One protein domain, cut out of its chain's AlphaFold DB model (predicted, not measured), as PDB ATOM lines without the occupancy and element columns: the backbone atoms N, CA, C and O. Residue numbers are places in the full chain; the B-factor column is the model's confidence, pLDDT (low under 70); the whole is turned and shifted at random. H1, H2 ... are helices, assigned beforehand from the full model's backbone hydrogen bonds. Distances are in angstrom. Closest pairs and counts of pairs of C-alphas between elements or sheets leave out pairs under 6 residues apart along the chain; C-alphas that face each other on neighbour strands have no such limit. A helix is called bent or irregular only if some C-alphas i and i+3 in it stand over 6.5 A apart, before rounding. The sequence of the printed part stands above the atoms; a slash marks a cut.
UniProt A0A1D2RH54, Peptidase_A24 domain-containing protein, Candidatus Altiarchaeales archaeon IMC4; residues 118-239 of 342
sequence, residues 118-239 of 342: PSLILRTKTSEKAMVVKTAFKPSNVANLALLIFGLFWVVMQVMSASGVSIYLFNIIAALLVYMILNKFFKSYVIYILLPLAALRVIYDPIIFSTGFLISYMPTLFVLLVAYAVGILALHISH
ATOM      1  N   PRO A 118      26.264 143.843 -39.686       91.19
ATOM      2  CA  PRO A 118      27.259 144.880 -39.421       91.19
ATOM      3  C   PRO A 118      26.918 145.690 -38.171       91.19
ATOM      4  O   PRO A 118      27.777 145.911 -37.320       91.19
ATOM      5  N   SER A 119      25.648 146.071 -38.005       89.00
ATOM      6  CA  SER A 119      25.204 146.809 -36.820       89.00
ATOM      7  C   SER A 119      25.399 146.007 -35.528       89.00
ATOM      8  O   SER A 119      25.816 146.572 -34.516       89.00
ATOM      9  N   LEU A 120      25.176 144.688 -35.568       90.50
ATOM     10  CA  LEU A 120      25.366 143.796 -34.429       90.50
ATOM     11  C   LEU A 120      26.848 143.664 -34.076       90.50
ATOM     12  O   LEU A 120      27.220 143.756 -32.906       90.50
ATOM     13  N   ILE A 121      27.705 143.499 -35.084       90.69
ATOM     14  CA  ILE A 121      29.155 143.397 -34.901       90.69
ATOM     15  C   ILE A 121      29.724 144.707 -34.348       90.69
ATOM     16  O   ILE A 121      30.572 144.669 -33.460       90.69
ATOM     17  N   LEU A 122      29.272 145.862 -34.834       92.12
ATOM     18  CA  LEU A 122      29.793 147.160 -34.399       92.12
ATOM     19  C   LEU A 122      29.339 147.544 -32.983       92.12
ATOM     20  O   LEU A 122      30.075 148.224 -32.275       92.12
ATOM     21  N   ARG A 123      28.148 147.107 -32.556       89.88
ATOM     22  CA  ARG A 123      27.576 147.457 -31.244       89.88
ATOM     23  C   ARG A 123      27.965 146.514 -30.105       89.88
ATOM     24  O   ARG A 123      27.763 146.875 -28.952       89.88
ATOM     25  N   THR A 124      28.511 145.335 -30.403       92.56
ATOM     26  CA  THR A 124      28.884 144.344 -29.378       92.56
ATOM     27  C   THR A 124      30.351 144.383 -28.997       92.56
ATOM     28  O   THR A 124      31.248 144.563 -29.831       92.56
ATOM     29  N   LYS A 125      30.605 144.127 -27.713       94.38
ATOM     30  CA  LYS A 125      31.959 144.008 -27.168       94.38
ATOM     31  C   LYS A 125      32.611 142.705 -27.628       94.38
ATOM     32  O   LYS A 125      31.947 141.694 -27.858       94.38
ATOM     33  N   THR A 126      33.941 142.684 -27.703       95.75
ATOM     34  CA  THR A 126      34.702 141.475 -28.074       95.75
ATOM     35  C   THR A 126      34.428 140.299 -27.131       95.75
ATOM     36  O   THR A 126      34.347 139.158 -27.582       95.75
ATOM     37  N   SER A 127      34.211 140.564 -25.839       94.44
ATOM     38  CA  SER A 127      33.844 139.545 -24.849       94.44
ATOM     39  C   SER A 127      32.488 138.892 -25.139       94.44
ATOM     40  O   SER A 127      32.365 137.673 -25.032       94.44
ATOM     41  N   GLU A 128      31.491 139.674 -25.559       93.19
ATOM     42  CA  GLU A 128      30.159 139.180 -25.939       93.19
ATOM     43  C   GLU A 128      30.248 138.311 -27.195       93.19
ATOM     44  O   GLU A 128      29.721 137.200 -27.219       93.19
ATOM     45  N   LYS A 129      31.003 138.756 -28.210       94.62
ATOM     46  CA  LYS A 129      31.252 137.976 -29.435       94.62
ATOM     47  C   LYS A 129      31.896 136.624 -29.119       94.62
ATOM     48  O   LYS A 129      31.420 135.590 -29.585       94.62
ATOM     49  N   ALA A 130      32.936 136.616 -28.285       96.12
ATOM     50  CA  ALA A 130      33.612 135.389 -27.866       96.12
ATOM     51  C   ALA A 130      32.678 134.459 -27.070       96.12
ATOM     52  O   ALA A 130      32.664 133.249 -27.301       96.12
ATOM     53  N   MET A 131      31.857 135.012 -26.169       95.75
ATOM     54  CA  MET A 131      30.854 134.255 -25.415       95.75
ATOM     55  C   MET A 131      29.816 133.608 -26.337       95.75
ATOM     56  O   MET A 131      29.458 132.443 -26.140       95.75
ATOM     57  N   VAL A 132      29.350 134.337 -27.350       95.06
ATOM     58  CA  VAL A 132      28.380 133.852 -28.334       95.06
ATOM     59  C   VAL A 132      28.963 132.727 -29.177       95.06
ATOM     60  O   VAL A 132      28.333 131.675 -29.278       95.06
ATOM     61  N   VAL A 133      30.180 132.888 -29.708       96.19
ATOM     62  CA  VAL A 133      30.863 131.827 -30.465       96.19
ATOM     63  C   VAL A 133      31.060 130.595 -29.583       96.19
ATOM     64  O   VAL A 133      30.644 129.501 -29.954       96.19
ATOM     65  N   LYS A 134      31.584 130.763 -28.362       96.81
ATOM     66  CA  LYS A 134      31.746 129.653 -27.411       96.81
ATOM     67  C   LYS A 134      30.422 128.952 -27.123       96.81
ATOM     68  O   LYS A 134      30.407 127.739 -26.963       96.81
ATOM     69  N   THR A 135      29.321 129.698 -27.037       95.06
ATOM     70  CA  THR A 135      27.986 129.146 -26.786       95.06
ATOM     71  C   THR A 135      27.442 128.403 -28.000       95.06
ATOM     72  O   THR A 135      26.967 127.282 -27.842       95.06
ATOM     73  N   ALA A 136      27.534 128.978 -29.199       95.44
ATOM     74  CA  ALA A 136      27.077 128.350 -30.436       95.44
ATOM     75  C   ALA A 136      27.826 127.039 -30.720       95.44
ATOM     76  O   ALA A 136      27.197 126.033 -31.033       95.44
ATOM     77  N   PHE A 137      29.142 127.025 -30.492       97.06
ATOM     78  CA  PHE A 137      30.014 125.867 -30.707       97.06
ATOM     79  C   PHE A 137      30.112 124.919 -29.498       97.06
ATOM     80  O   PHE A 137      30.970 124.035 -29.474       97.06
ATOM     81  N   LYS A 138      29.239 125.045 -28.485       97.06
ATOM     82  CA  LYS A 138      29.132 124.006 -27.445       97.06
ATOM     83  C   LYS A 138      28.770 122.669 -28.110       97.06
ATOM     84  O   LYS A 138      27.829 122.661 -28.905       97.06
ATOM     85  N   PRO A 139      29.414 121.541 -27.747       97.06
ATOM     86  CA  PRO A 139      29.149 120.245 -28.376       97.06
ATOM     87  C   PRO A 139      27.668 119.853 -28.405       97.06
ATOM     88  O   PRO A 139      27.197 119.321 -29.402       97.06
ATOM     89  N   SER A 140      26.906 120.189 -27.360       94.19
ATOM     90  CA  SER A 140      25.459 119.952 -27.312       94.19
ATOM     91  C   SER A 140      24.681 120.733 -28.378       94.19
ATOM     92  O   SER A 140      23.773 120.188 -28.996       94.19
ATOM     93  N   ASN A 141      25.040 121.994 -28.628       93.19
ATOM     94  CA  ASN A 141      24.388 122.823 -29.644       93.19
ATOM     95  C   ASN A 141      24.773 122.370 -31.053       93.19
ATOM     96  O   ASN A 141      23.900 122.276 -31.913       93.19
ATOM     97  N   VAL A 142      26.048 122.026 -31.266       96.50
ATOM     98  CA  VAL A 142      26.526 121.452 -32.531       96.50
ATOM     99  C   VAL A 142      25.805 120.138 -32.824       96.50
ATOM    100  O   VAL A 142      25.284 119.976 -33.921       96.50
ATOM    101  N   ALA A 143      25.699 119.234 -31.845       95.56
ATOM    102  CA  ALA A 143      24.992 117.965 -31.997       95.56
ATOM    103  C   ALA A 143      23.492 118.162 -32.280       95.56
ATOM    104  O   ALA A 143      22.948 117.514 -33.169       95.56
ATOM    105  N   ASN A 144      22.829 119.091 -31.583       93.31
ATOM    106  CA  ASN A 144      21.415 119.393 -31.818       93.31
ATOM    107  C   ASN A 144      21.168 119.973 -33.217       93.31
ATOM    108  O   ASN A 144      20.238 119.547 -33.898       93.31
ATOM    109  N   LEU A 145      22.001 120.919 -33.665       94.88
ATOM    110  CA  LEU A 145      21.899 121.487 -35.013       94.88
ATOM    111  C   LEU A 145      22.253 120.456 -36.088       94.88
ATOM    112  O   LEU A 145      21.587 120.399 -37.116       94.88
ATOM    113  N   ALA A 146      23.239 119.599 -35.831       96.88
ATOM    114  CA  ALA A 146      23.562 118.478 -36.701       96.88
ATOM    115  C   ALA A 146      22.357 117.536 -36.851       96.88
ATOM    116  O   ALA A 146      21.923 117.270 -37.965       96.88
ATOM    117  N   LEU A 147      21.734 117.109 -35.748       96.50
ATOM    118  CA  LEU A 147      20.526 116.276 -35.788       96.50
ATOM    119  C   LEU A 147      19.343 116.973 -36.476       96.50
ATOM    120  O   LEU A 147      18.575 116.316 -37.176       96.50
ATOM    121  N   LEU A 148      19.204 118.291 -36.315       96.00
ATOM    122  CA  LEU A 148      18.194 119.086 -37.015       96.00
ATOM    123  C   LEU A 148      18.393 119.019 -38.533       96.00
ATOM    124  O   LEU A 148      17.446 118.700 -39.249       96.00
ATOM    125  N   ILE A 149      19.603 119.285 -39.033       95.81
ATOM    126  CA  ILE A 149      19.901 119.242 -40.478       95.81
ATOM    127  C   ILE A 149      19.838 117.806 -41.003       95.81
ATOM    128  O   ILE A 149      19.383 117.543 -42.116       95.81
ATOM    129  N   PHE A 150      20.314 116.857 -40.206       97.50
ATOM    130  CA  PHE A 150      20.368 115.469 -40.611       97.50
ATOM    131  C   PHE A 150      18.962 114.869 -40.687       97.50
ATOM    132  O   PHE A 150      18.602 114.340 -41.728       97.50
ATOM    133  N   GLY A 151      18.137 114.993 -39.647       96.62
ATOM    134  CA  GLY A 151      16.791 114.412 -39.611       96.62
ATOM    135  C   GLY A 151      15.695 115.354 -40.112       96.62
ATOM    136  O   GLY A 151      15.045 115.088 -41.120       96.62
ATOM    137  N   LEU A 152      15.463 116.461 -39.399       96.56
ATOM    138  CA  LEU A 152      14.288 117.317 -39.615       96.56
ATOM    139  C   LEU A 152      14.313 118.037 -40.968       96.56
ATOM    140  O   LEU A 152      13.297 118.080 -41.656       96.56
ATOM    141  N   PHE A 153      15.460 118.587 -41.361       95.75
ATOM    142  CA  PHE A 153      15.599 119.284 -42.640       95.75
ATOM    143  C   PHE A 153      15.331 118.363 -43.836       95.75
ATOM    144  O   PHE A 153      14.688 118.792 -44.788       95.75
ATOM    145  N   TRP A 154      15.725 117.087 -43.760       95.62
ATOM    146  CA  TRP A 154      15.385 116.097 -44.785       95.62
ATOM    147  C   TRP A 154      13.871 115.908 -44.915       95.62
ATOM    148  O   TRP A 154      13.347 115.999 -46.020       95.62
ATOM    149  N   VAL A 155      13.151 115.735 -43.802       96.19
ATOM    150  CA  VAL A 155      11.680 115.621 -43.823       96.19
ATOM    151  C   VAL A 155      11.040 116.876 -44.413       96.19
ATOM    152  O   VAL A 155      10.166 116.778 -45.272       96.19
ATOM    153  N   VAL A 156      11.493 118.059 -43.989       95.31
ATOM    154  CA  VAL A 156      10.996 119.336 -44.515       95.31
ATOM    155  C   VAL A 156      11.246 119.440 -46.015       95.31
ATOM    156  O   VAL A 156      10.328 119.797 -46.742       95.31
ATOM    157  N   MET A 157      12.432 119.066 -46.497       94.00
ATOM    158  CA  MET A 157      12.719 119.026 -47.930       94.00
ATOM    159  C   MET A 157      11.757 118.115 -48.695       94.00
ATOM    160  O   MET A 157      11.292 118.516 -49.757       94.00
ATOM    161  N   GLN A 158      11.432 116.925 -48.176       94.38
ATOM    162  CA  GLN A 158      10.476 116.030 -48.841       94.38
ATOM    163  C   GLN A 158       9.081 116.663 -48.928       94.38
ATOM    164  O   GLN A 158       8.461 116.653 -49.990       94.38
ATOM    165  N   VAL A 159       8.605 117.270 -47.836       92.88
ATOM    166  CA  VAL A 159       7.293 117.942 -47.785       92.88
ATOM    167  C   VAL A 159       7.240 119.154 -48.721       92.88
ATOM    168  O   VAL A 159       6.258 119.346 -49.438       92.88
ATOM    169  N   MET A 160       8.297 119.967 -48.734       89.75
ATOM    170  CA  MET A 160       8.373 121.174 -49.561       89.75
ATOM    171  C   MET A 160       8.519 120.834 -51.043       89.75
ATOM    172  O   MET A 160       7.784 121.380 -51.861       89.75
ATOM    173  N   SER A 161       9.360 119.853 -51.379       89.38
ATOM    174  CA  SER A 161       9.503 119.342 -52.746       89.38
ATOM    175  C   SER A 161       8.173 118.803 -53.285       89.38
ATOM    176  O   SER A 161       7.764 119.160 -54.388       89.38
ATOM    177  N   ALA A 162       7.426 118.044 -52.471       89.44
ATOM    178  CA  ALA A 162       6.083 117.577 -52.829       89.44
ATOM    179  C   ALA A 162       5.076 118.723 -53.056       89.44
ATOM    180  O   ALA A 162       4.082 118.539 -53.753       89.44
ATOM    181  N   SER A 163       5.342 119.906 -52.493       81.94
ATOM    182  CA  SER A 163       4.538 121.122 -52.671       81.94
ATOM    183  C   SER A 163       5.029 122.010 -53.828       81.94
ATOM    184  O   SER A 163       4.484 123.092 -54.033       81.94
ATOM    185  N   GLY A 164       6.060 121.584 -54.571       82.94
ATOM    186  CA  GLY A 164       6.682 122.358 -55.652       82.94
ATOM    187  C   GLY A 164       7.688 123.417 -55.186       82.94
ATOM    188  O   GLY A 164       8.163 124.200 -56.002       82.94
ATOM    189  N   VAL A 165       8.035 123.440 -53.895       80.88
ATOM    190  CA  VAL A 165       8.989 124.387 -53.305       80.88
ATOM    191  C   VAL A 165      10.369 123.735 -53.223       80.88
ATOM    192  O   VAL A 165      10.614 122.852 -52.399       80.88
ATOM    193  N   SER A 166      11.293 124.164 -54.082       77.88
ATOM    194  CA  SER A 166      12.623 123.548 -54.222       77.88
ATOM    195  C   SER A 166      13.785 124.425 -53.741       77.88
ATOM    196  O   SER A 166      14.940 124.000 -53.794       77.88
ATOM    197  N   ILE A 167      13.514 125.625 -53.211       82.88
ATOM    198  CA  ILE A 167      14.566 126.547 -52.764       82.88
ATOM    199  C   ILE A 167      15.233 126.013 -51.486       82.88
ATOM    200  O   ILE A 167      14.663 126.039 -50.393       82.88
ATOM    201  N   TYR A 168      16.488 125.571 -51.608       85.75
ATOM    202  CA  TYR A 168      17.262 124.956 -50.520       85.75
ATOM    203  C   TYR A 168      17.311 125.815 -49.246       85.75
ATOM    204  O   TYR A 168      17.075 125.323 -48.142       85.75
ATOM    205  N   LEU A 169      17.561 127.120 -49.387       83.19
ATOM    206  CA  LEU A 169      17.636 128.039 -48.248       83.19
ATOM    207  C   LEU A 169      16.275 128.239 -47.568       83.19
ATOM    208  O   LEU A 169      16.218 128.315 -46.339       83.19
ATOM    209  N   PHE A 170      15.178 128.247 -48.329       84.31
ATOM    210  CA  PHE A 170      13.830 128.293 -47.762       84.31
ATOM    211  C   PHE A 170      13.537 127.044 -46.922       84.31
ATOM    212  O   PHE A 170      13.038 127.160 -45.803       84.31
ATOM    213  N   ASN A 171      13.952 125.864 -47.391       88.75
ATOM    214  CA  ASN A 171      13.826 124.616 -46.636       88.75
ATOM    215  C   ASN A 171      14.599 124.661 -45.308       88.75
ATOM    216  O   ASN A 171      14.119 124.149 -44.295       88.75
ATOM    217  N   ILE A 172      15.766 125.319 -45.278       89.50
ATOM    218  CA  ILE A 172      16.539 125.513 -44.044       89.50
ATOM    219  C   ILE A 172      15.757 126.390 -43.064       89.50
ATOM    220  O   ILE A 172      15.614 126.037 -41.892       89.50
ATOM    221  N   ILE A 173      15.220 127.516 -43.537       88.06
ATOM    222  CA  ILE A 173      14.420 128.431 -42.715       88.06
ATOM    223  C   ILE A 173      13.176 127.717 -42.178       88.06
ATOM    224  O   ILE A 173      12.881 127.806 -40.986       88.06
ATOM    225  N   ALA A 174      12.477 126.960 -43.022       89.88
ATOM    226  CA  ALA A 174      11.323 126.169 -42.620       89.88
ATOM    227  C   ALA A 174      11.692 125.126 -41.551       89.88
ATOM    228  O   ALA A 174      11.001 125.027 -40.536       89.88
ATOM    229  N   ALA A 175      12.810 124.411 -41.707       92.75
ATOM    230  CA  ALA A 175      13.293 123.461 -40.704       92.75
ATOM    231  C   ALA A 175      13.627 124.137 -39.367       92.75
ATOM    232  O   ALA A 175      13.264 123.616 -38.310       92.75
ATOM    233  N   LEU A 176      14.245 125.323 -39.390       91.19
ATOM    234  CA  LEU A 176      14.483 126.119 -38.185       91.19
ATOM    235  C   LEU A 176      13.174 126.553 -37.517       91.19
ATOM    236  O   LEU A 176      13.057 126.454 -36.297       91.19
ATOM    237  N   LEU A 177      12.174 126.993 -38.286       89.50
ATOM    238  CA  LEU A 177      10.865 127.378 -37.750       89.50
ATOM    239  C   LEU A 177      10.147 126.192 -37.105       89.50
ATOM    240  O   LEU A 177       9.652 126.317 -35.983       89.50
ATOM    241  N   VAL A 178      10.137 125.032 -37.767       92.44
ATOM    242  CA  VAL A 178       9.575 123.800 -37.197       92.44
ATOM    243  C   VAL A 178      10.323 123.430 -35.919       92.44
ATOM    244  O   VAL A 178       9.687 123.172 -34.901       92.44
ATOM    245  N   TYR A 179      11.654 123.494 -35.911       92.31
ATOM    246  CA  TYR A 179      12.442 123.248 -34.706       92.31
ATOM    247  C   TYR A 179      12.114 124.228 -33.571       92.31
ATOM    248  O   TYR A 179      11.958 123.806 -32.429       92.31
ATOM    249  N   MET A 180      11.956 125.524 -33.855       89.25
ATOM    250  CA  MET A 180      11.560 126.520 -32.852       89.25
ATOM    251  C   MET A 180      10.177 126.222 -32.268       89.25
ATOM    252  O   MET A 180       9.983 126.342 -31.057       89.25
ATOM    253  N   ILE A 181       9.225 125.811 -33.111       89.56
ATOM    254  CA  ILE A 181       7.892 125.373 -32.686       89.56
ATOM    255  C   ILE A 181       8.021 124.145 -31.780       89.56
ATOM    256  O   ILE A 181       7.517 124.162 -30.658       89.56
ATOM    257  N   LEU A 182       8.757 123.118 -32.214       92.00
ATOM    258  CA  LEU A 182       8.989 121.912 -31.423       92.00
ATOM    259  C   LEU A 182       9.648 122.244 -30.080       92.00
ATOM    260  O   LEU A 182       9.178 121.792 -29.043       92.00
ATOM    261  N   ASN A 183      10.674 123.092 -30.056       89.06
ATOM    262  CA  ASN A 183      11.365 123.477 -28.826       89.06
ATOM    263  C   ASN A 183      10.468 124.281 -27.878       89.06
ATOM    264  O   ASN A 183      10.556 124.129 -26.661       89.06
ATOM    265  N   LYS A 184       9.550 125.092 -28.415       86.69
ATOM    266  CA  LYS A 184       8.561 125.814 -27.608       86.69
ATOM    267  C   LYS A 184       7.593 124.865 -26.895       86.69
ATOM    268  O   LYS A 184       7.277 125.105 -25.731       86.69
ATOM    269  N   PHE A 185       7.122 123.819 -27.575       89.31
ATOM    270  CA  PHE A 185       6.127 122.890 -27.027       89.31
ATOM    271  C   PHE A 185       6.746 121.730 -26.235       89.31
ATOM    272  O   PHE A 185       6.238 121.380 -25.173       89.31
ATOM    273  N   PHE A 186       7.860 121.171 -26.707       92.19
ATOM    274  CA  PHE A 186       8.481 119.958 -26.168       92.19
ATOM    275  C   PHE A 186       9.778 120.218 -25.386       92.19
ATOM    276  O   PHE A 186      10.254 119.317 -24.700       92.19
ATOM    277  N   LYS A 187      10.354 121.428 -25.423       91.06
ATOM    278  CA  LYS A 187      11.572 121.801 -24.673       91.06
ATOM    279  C   LYS A 187      12.706 120.772 -24.855       91.06
ATOM    280  O   LYS A 187      13.094 120.462 -25.976       91.06
ATOM    281  N   SER A 188      13.217 120.195 -23.764       88.81
ATOM    282  CA  SER A 188      14.280 119.183 -23.776       88.81
ATOM    283  C   SER A 188      13.899 117.888 -24.497       88.81
ATOM    284  O   SER A 188      14.790 117.137 -24.881       88.81
ATOM    285  N   TYR A 189      12.607 117.621 -24.715       93.44
ATOM    286  CA  TYR A 189      12.154 116.397 -25.374       93.44
ATOM    287  C   TYR A 189      12.277 116.431 -26.904       93.44
ATOM    288  O   TYR A 189      12.087 115.400 -27.544       93.44
ATOM    289  N   VAL A 190      12.641 117.571 -27.509       93.44
ATOM    290  CA  VAL A 190      12.822 117.673 -28.972       93.44
ATOM    291  C   VAL A 190      13.850 116.674 -29.497       93.44
ATOM    292  O   VAL A 190      13.671 116.132 -30.584       93.44
ATOM    293  N   ILE A 191      14.890 116.365 -28.718       94.25
ATOM    294  CA  ILE A 191      15.906 115.389 -29.126       94.25
ATOM    295  C   ILE A 191      15.311 113.997 -29.390       94.25
ATOM    296  O   ILE A 191      15.724 113.327 -30.333       94.25
ATOM    297  N   TYR A 192      14.279 113.596 -28.639       95.19
ATOM    298  CA  TYR A 192      13.584 112.320 -28.840       95.19
ATOM    299  C   TYR A 192      12.704 112.306 -30.092       95.19
ATOM    300  O   TYR A 192      12.329 111.232 -30.543       95.19
ATOM    301  N   ILE A 193      12.389 113.472 -30.665       95.81
ATOM    302  CA  ILE A 193      11.725 113.588 -31.970       95.81
ATOM    303  C   ILE A 193      12.773 113.546 -33.087       95.81
ATOM    304  O   ILE A 193      12.587 112.859 -34.086       95.81
ATOM    305  N   LEU A 194      13.901 114.244 -32.916       96.56
ATOM    306  CA  LEU A 194      14.950 114.317 -33.936       96.56
ATOM    307  C   LEU A 194      15.663 112.976 -34.162       96.56
ATOM    308  O   LEU A 194      15.993 112.659 -35.303       96.56
ATOM    309  N   LEU A 195      15.882 112.181 -33.110       97.25
ATOM    310  CA  LEU A 195      16.570 110.889 -33.211       97.25
ATOM    311  C   LEU A 195      15.835 109.879 -34.120       97.25
ATOM    312  O   LEU A 195      16.473 109.356 -35.034       97.25
ATOM    313  N   PRO A 196      14.519 109.631 -33.964       97.81
ATOM    314  CA  PRO A 196      13.762 108.816 -34.911       97.81
ATOM    315  C   PRO A 196      13.805 109.345 -36.345       97.81
ATOM    316  O   PRO A 196      13.958 108.553 -37.266       97.81
ATOM    317  N   LEU A 197      13.719 110.665 -36.558       97.62
ATOM    318  CA  LEU A 197      13.807 111.240 -37.909       97.62
ATOM    319  C   LEU A 197      15.180 111.003 -38.545       97.62
ATOM    320  O   LEU A 197      15.265 110.674 -39.727       97.62
ATOM    321  N   ALA A 198      16.249 111.128 -37.759       97.88
ATOM    322  CA  ALA A 198      17.596 110.785 -38.193       97.88
ATOM    323  C   ALA A 198      17.705 109.291 -38.543       97.88
ATOM    324  O   ALA A 198      18.217 108.952 -39.606       97.88
ATOM    325  N   ALA A 199      17.173 108.401 -37.701       97.75
ATOM    326  CA  ALA A 199      17.169 106.963 -37.966       97.75
ATOM    327  C   ALA A 199      16.381 106.609 -39.240       97.75
ATOM    328  O   ALA A 199      16.854 105.819 -40.053       97.75
ATOM    329  N   LEU A 200      15.220 107.237 -39.457       97.75
ATOM    330  CA  LEU A 200      14.446 107.077 -40.688       97.75
ATOM    331  C   LEU A 200      15.257 107.502 -41.912       97.75
ATOM    332  O   LEU A 200      15.293 106.766 -42.894       97.75
ATOM    333  N   ARG A 201      15.966 108.634 -41.854       97.69
ATOM    334  CA  ARG A 201      16.829 109.048 -42.965       97.69
ATOM    335  C   ARG A 201      17.908 108.011 -43.269       97.69
ATOM    336  O   ARG A 201      18.132 107.714 -44.433       97.69
ATOM    337  N   VAL A 202      18.528 107.425 -42.243       97.62
ATOM    338  CA  VAL A 202      19.536 106.367 -42.436       97.62
ATOM    339  C   VAL A 202      18.983 105.166 -43.198       97.62
ATOM    340  O   VAL A 202      19.687 104.589 -44.021       97.62
ATOM    341  N   ILE A 203      17.724 104.808 -42.952       97.62
ATOM    342  CA  ILE A 203      17.065 103.672 -43.603       97.62
ATOM    343  C   ILE A 203      16.688 104.000 -45.057       97.62
ATOM    344  O   ILE A 203      16.822 103.141 -45.926       97.62
ATOM    345  N   TYR A 204      16.208 105.218 -45.324       97.50
ATOM    346  CA  TYR A 204      15.567 105.563 -46.600       97.50
ATOM    347  C   TYR A 204      16.430 106.381 -47.574       97.50
ATOM    348  O   TYR A 204      16.080 106.465 -48.748       97.50
ATOM    349  N   ASP A 205      17.534 106.987 -47.129       96.56
ATOM    350  CA  ASP A 205      18.369 107.879 -47.943       96.56
ATOM    351  C   ASP A 205      19.821 107.367 -48.007       96.56
ATOM    352  O   ASP A 205      20.660 107.799 -47.218       96.56
ATOM    353  N   PRO A 206      20.169 106.457 -48.940       94.38
ATOM    354  CA  PRO A 206      21.524 105.908 -49.035       94.38
ATOM    355  C   PRO A 206      22.578 106.958 -49.426       94.38
ATOM    356  O   PRO A 206      23.773 106.728 -49.227       94.38
ATOM    357  N   ILE A 207      22.167 108.127 -49.944       95.56
ATOM    358  CA  ILE A 207      23.078 109.212 -50.343       95.56
ATOM    359  C   ILE A 207      23.877 109.724 -49.140       95.56
ATOM    360  O   ILE A 207      25.001 110.195 -49.321       95.56
ATOM    361  N   ILE A 208      23.368 109.576 -47.909       96.50
ATOM    362  CA  ILE A 208      24.071 110.013 -46.693       96.50
ATOM    363  C   ILE A 208      25.443 109.356 -46.504       96.50
ATOM    364  O   ILE A 208      26.298 109.916 -45.823       96.50
ATOM    365  N   PHE A 209      25.662 108.174 -47.091       95.88
ATOM    366  CA  PHE A 209      26.930 107.449 -46.998       95.88
ATOM    367  C   PHE A 209      27.951 107.904 -48.049       95.88
ATOM    368  O   PHE A 209      29.079 107.416 -48.073       95.88
ATOM    369  N   SER A 210      27.576 108.840 -48.923       96.81
ATOM    370  CA  SER A 210      28.459 109.390 -49.947       96.81
ATOM    371  C   SER A 210      29.326 110.535 -49.419       96.81
ATOM    372  O   SER A 210      28.917 111.335 -48.573       96.81
ATOM    373  N   THR A 211      30.512 110.701 -50.003       95.94
ATOM    374  CA  THR A 211      31.370 111.871 -49.754       95.94
ATOM    375  C   THR A 211      30.685 113.178 -50.172       95.94
ATOM    376  O   THR A 211      30.862 114.205 -49.519       95.94
ATOM    377  N   GLY A 212      29.856 113.146 -51.223       95.06
ATOM    378  CA  GLY A 212      29.099 114.312 -51.691       95.06
ATOM    379  C   GLY A 212      28.106 114.837 -50.650       95.06
ATOM    380  O   GLY A 212      27.959 116.052 -50.484       95.06
ATOM    381  N   PHE A 213      27.486 113.939 -49.878       95.00
ATOM    382  CA  PHE A 213      26.657 114.338 -48.744       95.00
ATOM    383  C   PHE A 213      27.476 115.093 -47.694       95.00
ATOM    384  O   PHE A 213      27.091 116.190 -47.306       95.00
ATOM    385  N   LEU A 214      28.636 114.578 -47.280       94.94
ATOM    386  CA  LEU A 214      29.495 115.266 -46.306       94.94
ATOM    387  C   LEU A 214      29.938 116.658 -46.788       94.94
ATOM    388  O   LEU A 214      29.909 117.612 -46.007       94.94
ATOM    389  N   ILE A 215      30.296 116.784 -48.072       94.50
ATOM    390  CA  ILE A 215      30.721 118.051 -48.691       94.50
ATOM    391  C   ILE A 215      29.601 119.099 -48.673       94.50
ATOM    392  O   ILE A 215      29.884 120.274 -48.472       94.50
ATOM    393  N   SER A 216      28.337 118.703 -48.845       91.25
ATOM    394  CA  SER A 216      27.189 119.629 -48.800       91.25
ATOM    395  C   SER A 216      26.677 119.880 -47.374       91.25
ATOM    396  O   SER A 216      26.275 120.996 -47.019       91.25
ATOM    397  N   TYR A 217      26.740 118.861 -46.520       94.38
ATOM    398  CA  TYR A 217      26.258 118.894 -45.146       94.38
ATOM    399  C   TYR A 217      27.112 119.789 -44.240       94.38
ATOM    400  O   TYR A 217      26.568 120.615 -43.506       94.38
ATOM    401  N   MET A 218      28.444 119.671 -44.300       95.75
ATOM    402  CA  MET A 218      29.343 120.399 -43.393       95.75
ATOM    403  C   MET A 218      29.268 121.930 -43.557       95.75
ATOM    404  O   MET A 218      29.120 122.614 -42.539       95.75
ATOM    405  N   PRO A 219      29.282 122.502 -44.779       93.56
ATOM    406  CA  PRO A 219      29.059 123.933 -44.971       93.56
ATOM    407  C   PRO A 219      27.677 124.379 -44.495       93.56
ATOM    408  O   PRO A 219      27.563 125.426 -43.866       93.56
ATOM    409  N   THR A 220      26.634 123.572 -44.720       92.00
ATOM    410  CA  THR A 220      25.275 123.884 -44.245       92.00
ATOM    411  C   THR A 220      25.225 123.962 -42.718       92.00
ATOM    412  O   THR A 220      24.681 124.916 -42.159       92.00
ATOM    413  N   LEU A 221      25.848 123.001 -42.029       95.00
ATOM    414  CA  LEU A 221      25.981 123.013 -40.572       95.00
ATOM    415  C   LEU A 221      26.762 124.229 -40.083       95.00
ATOM    416  O   LEU A 221      26.347 124.876 -39.122       95.00
ATOM    417  N   PHE A 222      27.857 124.573 -40.757       95.06
ATOM    418  CA  PHE A 222      28.642 125.753 -40.423       95.06
ATOM    419  C   PHE A 222      27.830 127.047 -40.580       95.06
ATOM    420  O   PHE A 222      27.792 127.857 -39.654       95.06
ATOM    421  N   VAL A 223      27.113 127.216 -41.695       91.31
ATOM    422  CA  VAL A 223      26.225 128.367 -41.925       91.31
ATOM    423  C   VAL A 223      25.154 128.453 -40.838       91.31
ATOM    424  O   VAL A 223      24.922 129.537 -40.304       91.31
ATOM    425  N   LEU A 224      24.545 127.330 -40.440       91.94
ATOM    426  CA  LEU A 224      23.566 127.326 -39.351       91.94
ATOM    427  C   LEU A 224      24.170 127.644 -37.984       91.94
ATOM    428  O   LEU A 224      23.530 128.340 -37.199       91.94
ATOM    429  N   LEU A 225      25.390 127.196 -37.694       94.00
ATOM    430  CA  LEU A 225      26.101 127.571 -36.470       94.00
ATOM    431  C   LEU A 225      26.390 129.073 -36.429       94.00
ATOM    432  O   LEU A 225      26.188 129.705 -35.391       94.00
ATOM    433  N   VAL A 226      26.807 129.657 -37.556       92.38
ATOM    434  CA  VAL A 226      27.011 131.106 -37.684       92.38
ATOM    435  C   VAL A 226      25.685 131.852 -37.529       92.38
ATOM    436  O   VAL A 226      25.613 132.794 -36.745       92.38
ATOM    437  N   ALA A 227      24.616 131.413 -38.196       90.31
ATOM    438  CA  ALA A 227      23.289 132.014 -38.063       90.31
ATOM    439  C   ALA A 227      22.763 131.925 -36.620       90.31
ATOM    440  O   ALA A 227      22.216 132.896 -36.096       90.31
ATOM    441  N   TYR A 228      22.983 130.795 -35.945       92.38
ATOM    442  CA  TYR A 228      22.638 130.605 -34.539       92.38
ATOM    443  C   TYR A 228      23.437 131.544 -33.627       92.38
ATOM    444  O   TYR A 228      22.855 132.204 -32.767       92.38
ATOM    445  N   ALA A 229      24.746 131.677 -33.853       92.88
ATOM    446  CA  ALA A 229      25.593 132.635 -33.148       92.88
ATOM    447  C   ALA A 229      25.086 134.077 -33.339       92.88
ATOM    448  O   ALA A 229      24.846 134.786 -32.361       92.88
ATOM    449  N   VAL A 230      24.836 134.492 -34.584       91.69
ATOM    450  CA  VAL A 230      24.262 135.808 -34.903       91.69
ATOM    451  C   VAL A 230      22.915 136.000 -34.206       91.69
ATOM    452  O   VAL A 230      22.678 137.069 -33.655       91.69
ATOM    453  N   GLY A 231      22.065 134.974 -34.150       90.00
ATOM    454  CA  GLY A 231      20.792 135.010 -33.432       90.00
ATOM    455  C   GLY A 231      20.951 135.258 -31.928       90.00
ATOM    456  O   GLY A 231      20.257 136.108 -31.373       90.00
ATOM    457  N   ILE A 232      21.896 134.583 -31.262       90.69
ATOM    458  CA  ILE A 232      22.190 134.821 -29.835       90.69
ATOM    459  C   ILE A 232      22.689 136.256 -29.619       90.69
ATOM    460  O   ILE A 232      22.284 136.917 -28.658       90.69
ATOM    461  N   LEU A 233      23.554 136.747 -30.509       91.19
ATOM    462  CA  LEU A 233      24.078 138.111 -30.448       91.19
ATOM    463  C   LEU A 233      22.970 139.149 -30.666       91.19
ATOM    464  O   LEU A 233      22.873 140.126 -29.928       91.19
ATOM    465  N   ALA A 234      22.099 138.901 -31.646       89.25
ATOM    466  CA  ALA A 234      20.935 139.725 -31.932       89.25
ATOM    467  C   ALA A 234      20.014 139.801 -30.719       89.25
ATOM    468  O   ALA A 234      19.569 140.890 -30.376       89.25
ATOM    469  N   LEU A 235      19.782 138.684 -30.023       84.56
ATOM    470  CA  LEU A 235      19.016 138.687 -28.780       84.56
ATOM    471  C   LEU A 235      19.686 139.527 -27.691       84.56
ATOM    472  O   LEU A 235      18.967 140.203 -26.977       84.56
ATOM    473  N   HIS A 236      21.013 139.565 -27.567       81.81
ATOM    474  CA  HIS A 236      21.656 140.429 -26.567       81.81
ATOM    475  C   HIS A 236      21.483 141.921 -26.881       81.81
ATOM    476  O   HIS A 236      21.198 142.697 -25.979       81.81
ATOM    477  N   ILE A 237      21.601 142.321 -28.153       82.56
ATOM    478  CA  ILE A 237      21.464 143.734 -28.556       82.56
ATOM    479  C   ILE A 237      20.001 144.175 -28.650       82.56
ATOM    480  O   ILE A 237      19.688 145.350 -28.483       82.56
ATOM    481  N   SER A 238      19.080 143.251 -28.921       84.44
ATOM    482  CA  SER A 238      17.654 143.568 -29.071       84.44
ATOM    483  C   SER A 238      16.962 143.862 -27.739       84.44
ATOM    484  O   SER A 238      15.734 143.890 -27.699       84.44
ATOM    485  N   HIS A 239      17.711 144.062 -26.659       87.44
ATOM    486  CA  HIS A 239      17.184 144.420 -25.357       87.44
ATOM    487  C   HIS A 239      17.921 145.646 -24.821       87.44
ATOM    488  O   HIS A 239      19.142 145.641 -24.715       87.44
TER     489      HIS A 239
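AT A GLANCE: This is residues 118 to 239 of the 342 residues of the protein "Peptidase_A24 domain-containing protein" of Candidatus Altiarchaeales archaeon IMC4 (UniProt A0A1D2RH54). What shape do these atoms make? The longest helix, H4, folds back on itself as a V with arms H4a and H4b, and H3 crosses between the arms. The long H6 packs on H3 and reaches away to H1 and H2, which pack on its last part, while the turn of the V, residues 184 to 189, sticks out. What is it made of? The 122 printed residues hold six named helices, H1 to H6 in chain order, and no named strand: the class is all helix. The whole is compact, with a radius of gyration of the C-alphas of 15.7 A and spans of 46 by 32 by 29 A.

HOW THE PARTS SIT: How is the longest helix built? H4, residues 168 to 204, was assigned as one helix by its hydrogen bonds but is bent, C-alphas 185 and 188 being 9.5 A apart. Its arms, H4a of residues 168 to 185 and H4b of residues 188 to 204, only just touch, only at the corner, with 3 pairs of C-alphas within 8 A, the closest those of Asn 183 and Val 190 at 6.0 A; they run opposite ways at a steep tilt of 41 degrees. H4b is irregular, with C-alphas 188 and 191 6.8 A apart. What touches both arms? H3, residues 139 to 162, touches H4a, the closest C-alphas being those of Phe 153 and Ala 175, 5.1 A, at a steep tilt of 63 degrees. With residues 144 to 155 alone it touches H4b, closest at the C-alphas of Gly 151 and Ala 198, 4.0 A. Which helix is the hub? H6, residues 211 to 237, touches H3 at the C-alphas of Ala 146 and Leu 221, 6.4 A, H2, residues 126 to 136, at those of Ala 136 and Ala 229, 5.3 A, and H1, residues 118 to 123, at those of Leu 120 and Ala 234, 6.5 A, each the closest pair. H5, residues 206 to 209, is close to H6 but not clearly touching, with the C-alphas of Ile 207 and Phe 213 closest at 6.5 A; H4b and H6 are apart. The helix packing is mostly crossed, with 0 of 5 touching pairs at a shallow tilt. Are the helix backbones complete? Every O i to N i+4 pair is within hydrogen-bond range in H1, H2 and H4a, against 18 of 20 in H3, 10 of 13 in H4b and 22 of 23 in H6; H5 is too short for such a pair.

IN THESE COORDINATES: Where do the longer helices run? H4a spans 26.1 A from C-alpha 168 at (17.262, 124.956, -50.520), and H4b spans 26.6 A. H3 spans 33.7 A with a kink of 31 degrees near residue 154, and H6 spans 39.5 A, ending at C-alpha 237 at (21.464, 143.734, -28.556). What of the shorter ones? H1 begins at C-alpha 118 at (27.259, 144.880, -39.421) and spans 8.6 A, H2 spans 15.4 A and H5 6.0 A.

THE WHOLE: How large is it? The two C-alphas farthest apart, those of Arg 123 and Ile 203, are 46.7 A apart. Is it continuous and sure? The printed part has no cut, and the five links between helices are tight. The mean pLDDT of the printed part is 92.6, and no printed residue is under 70.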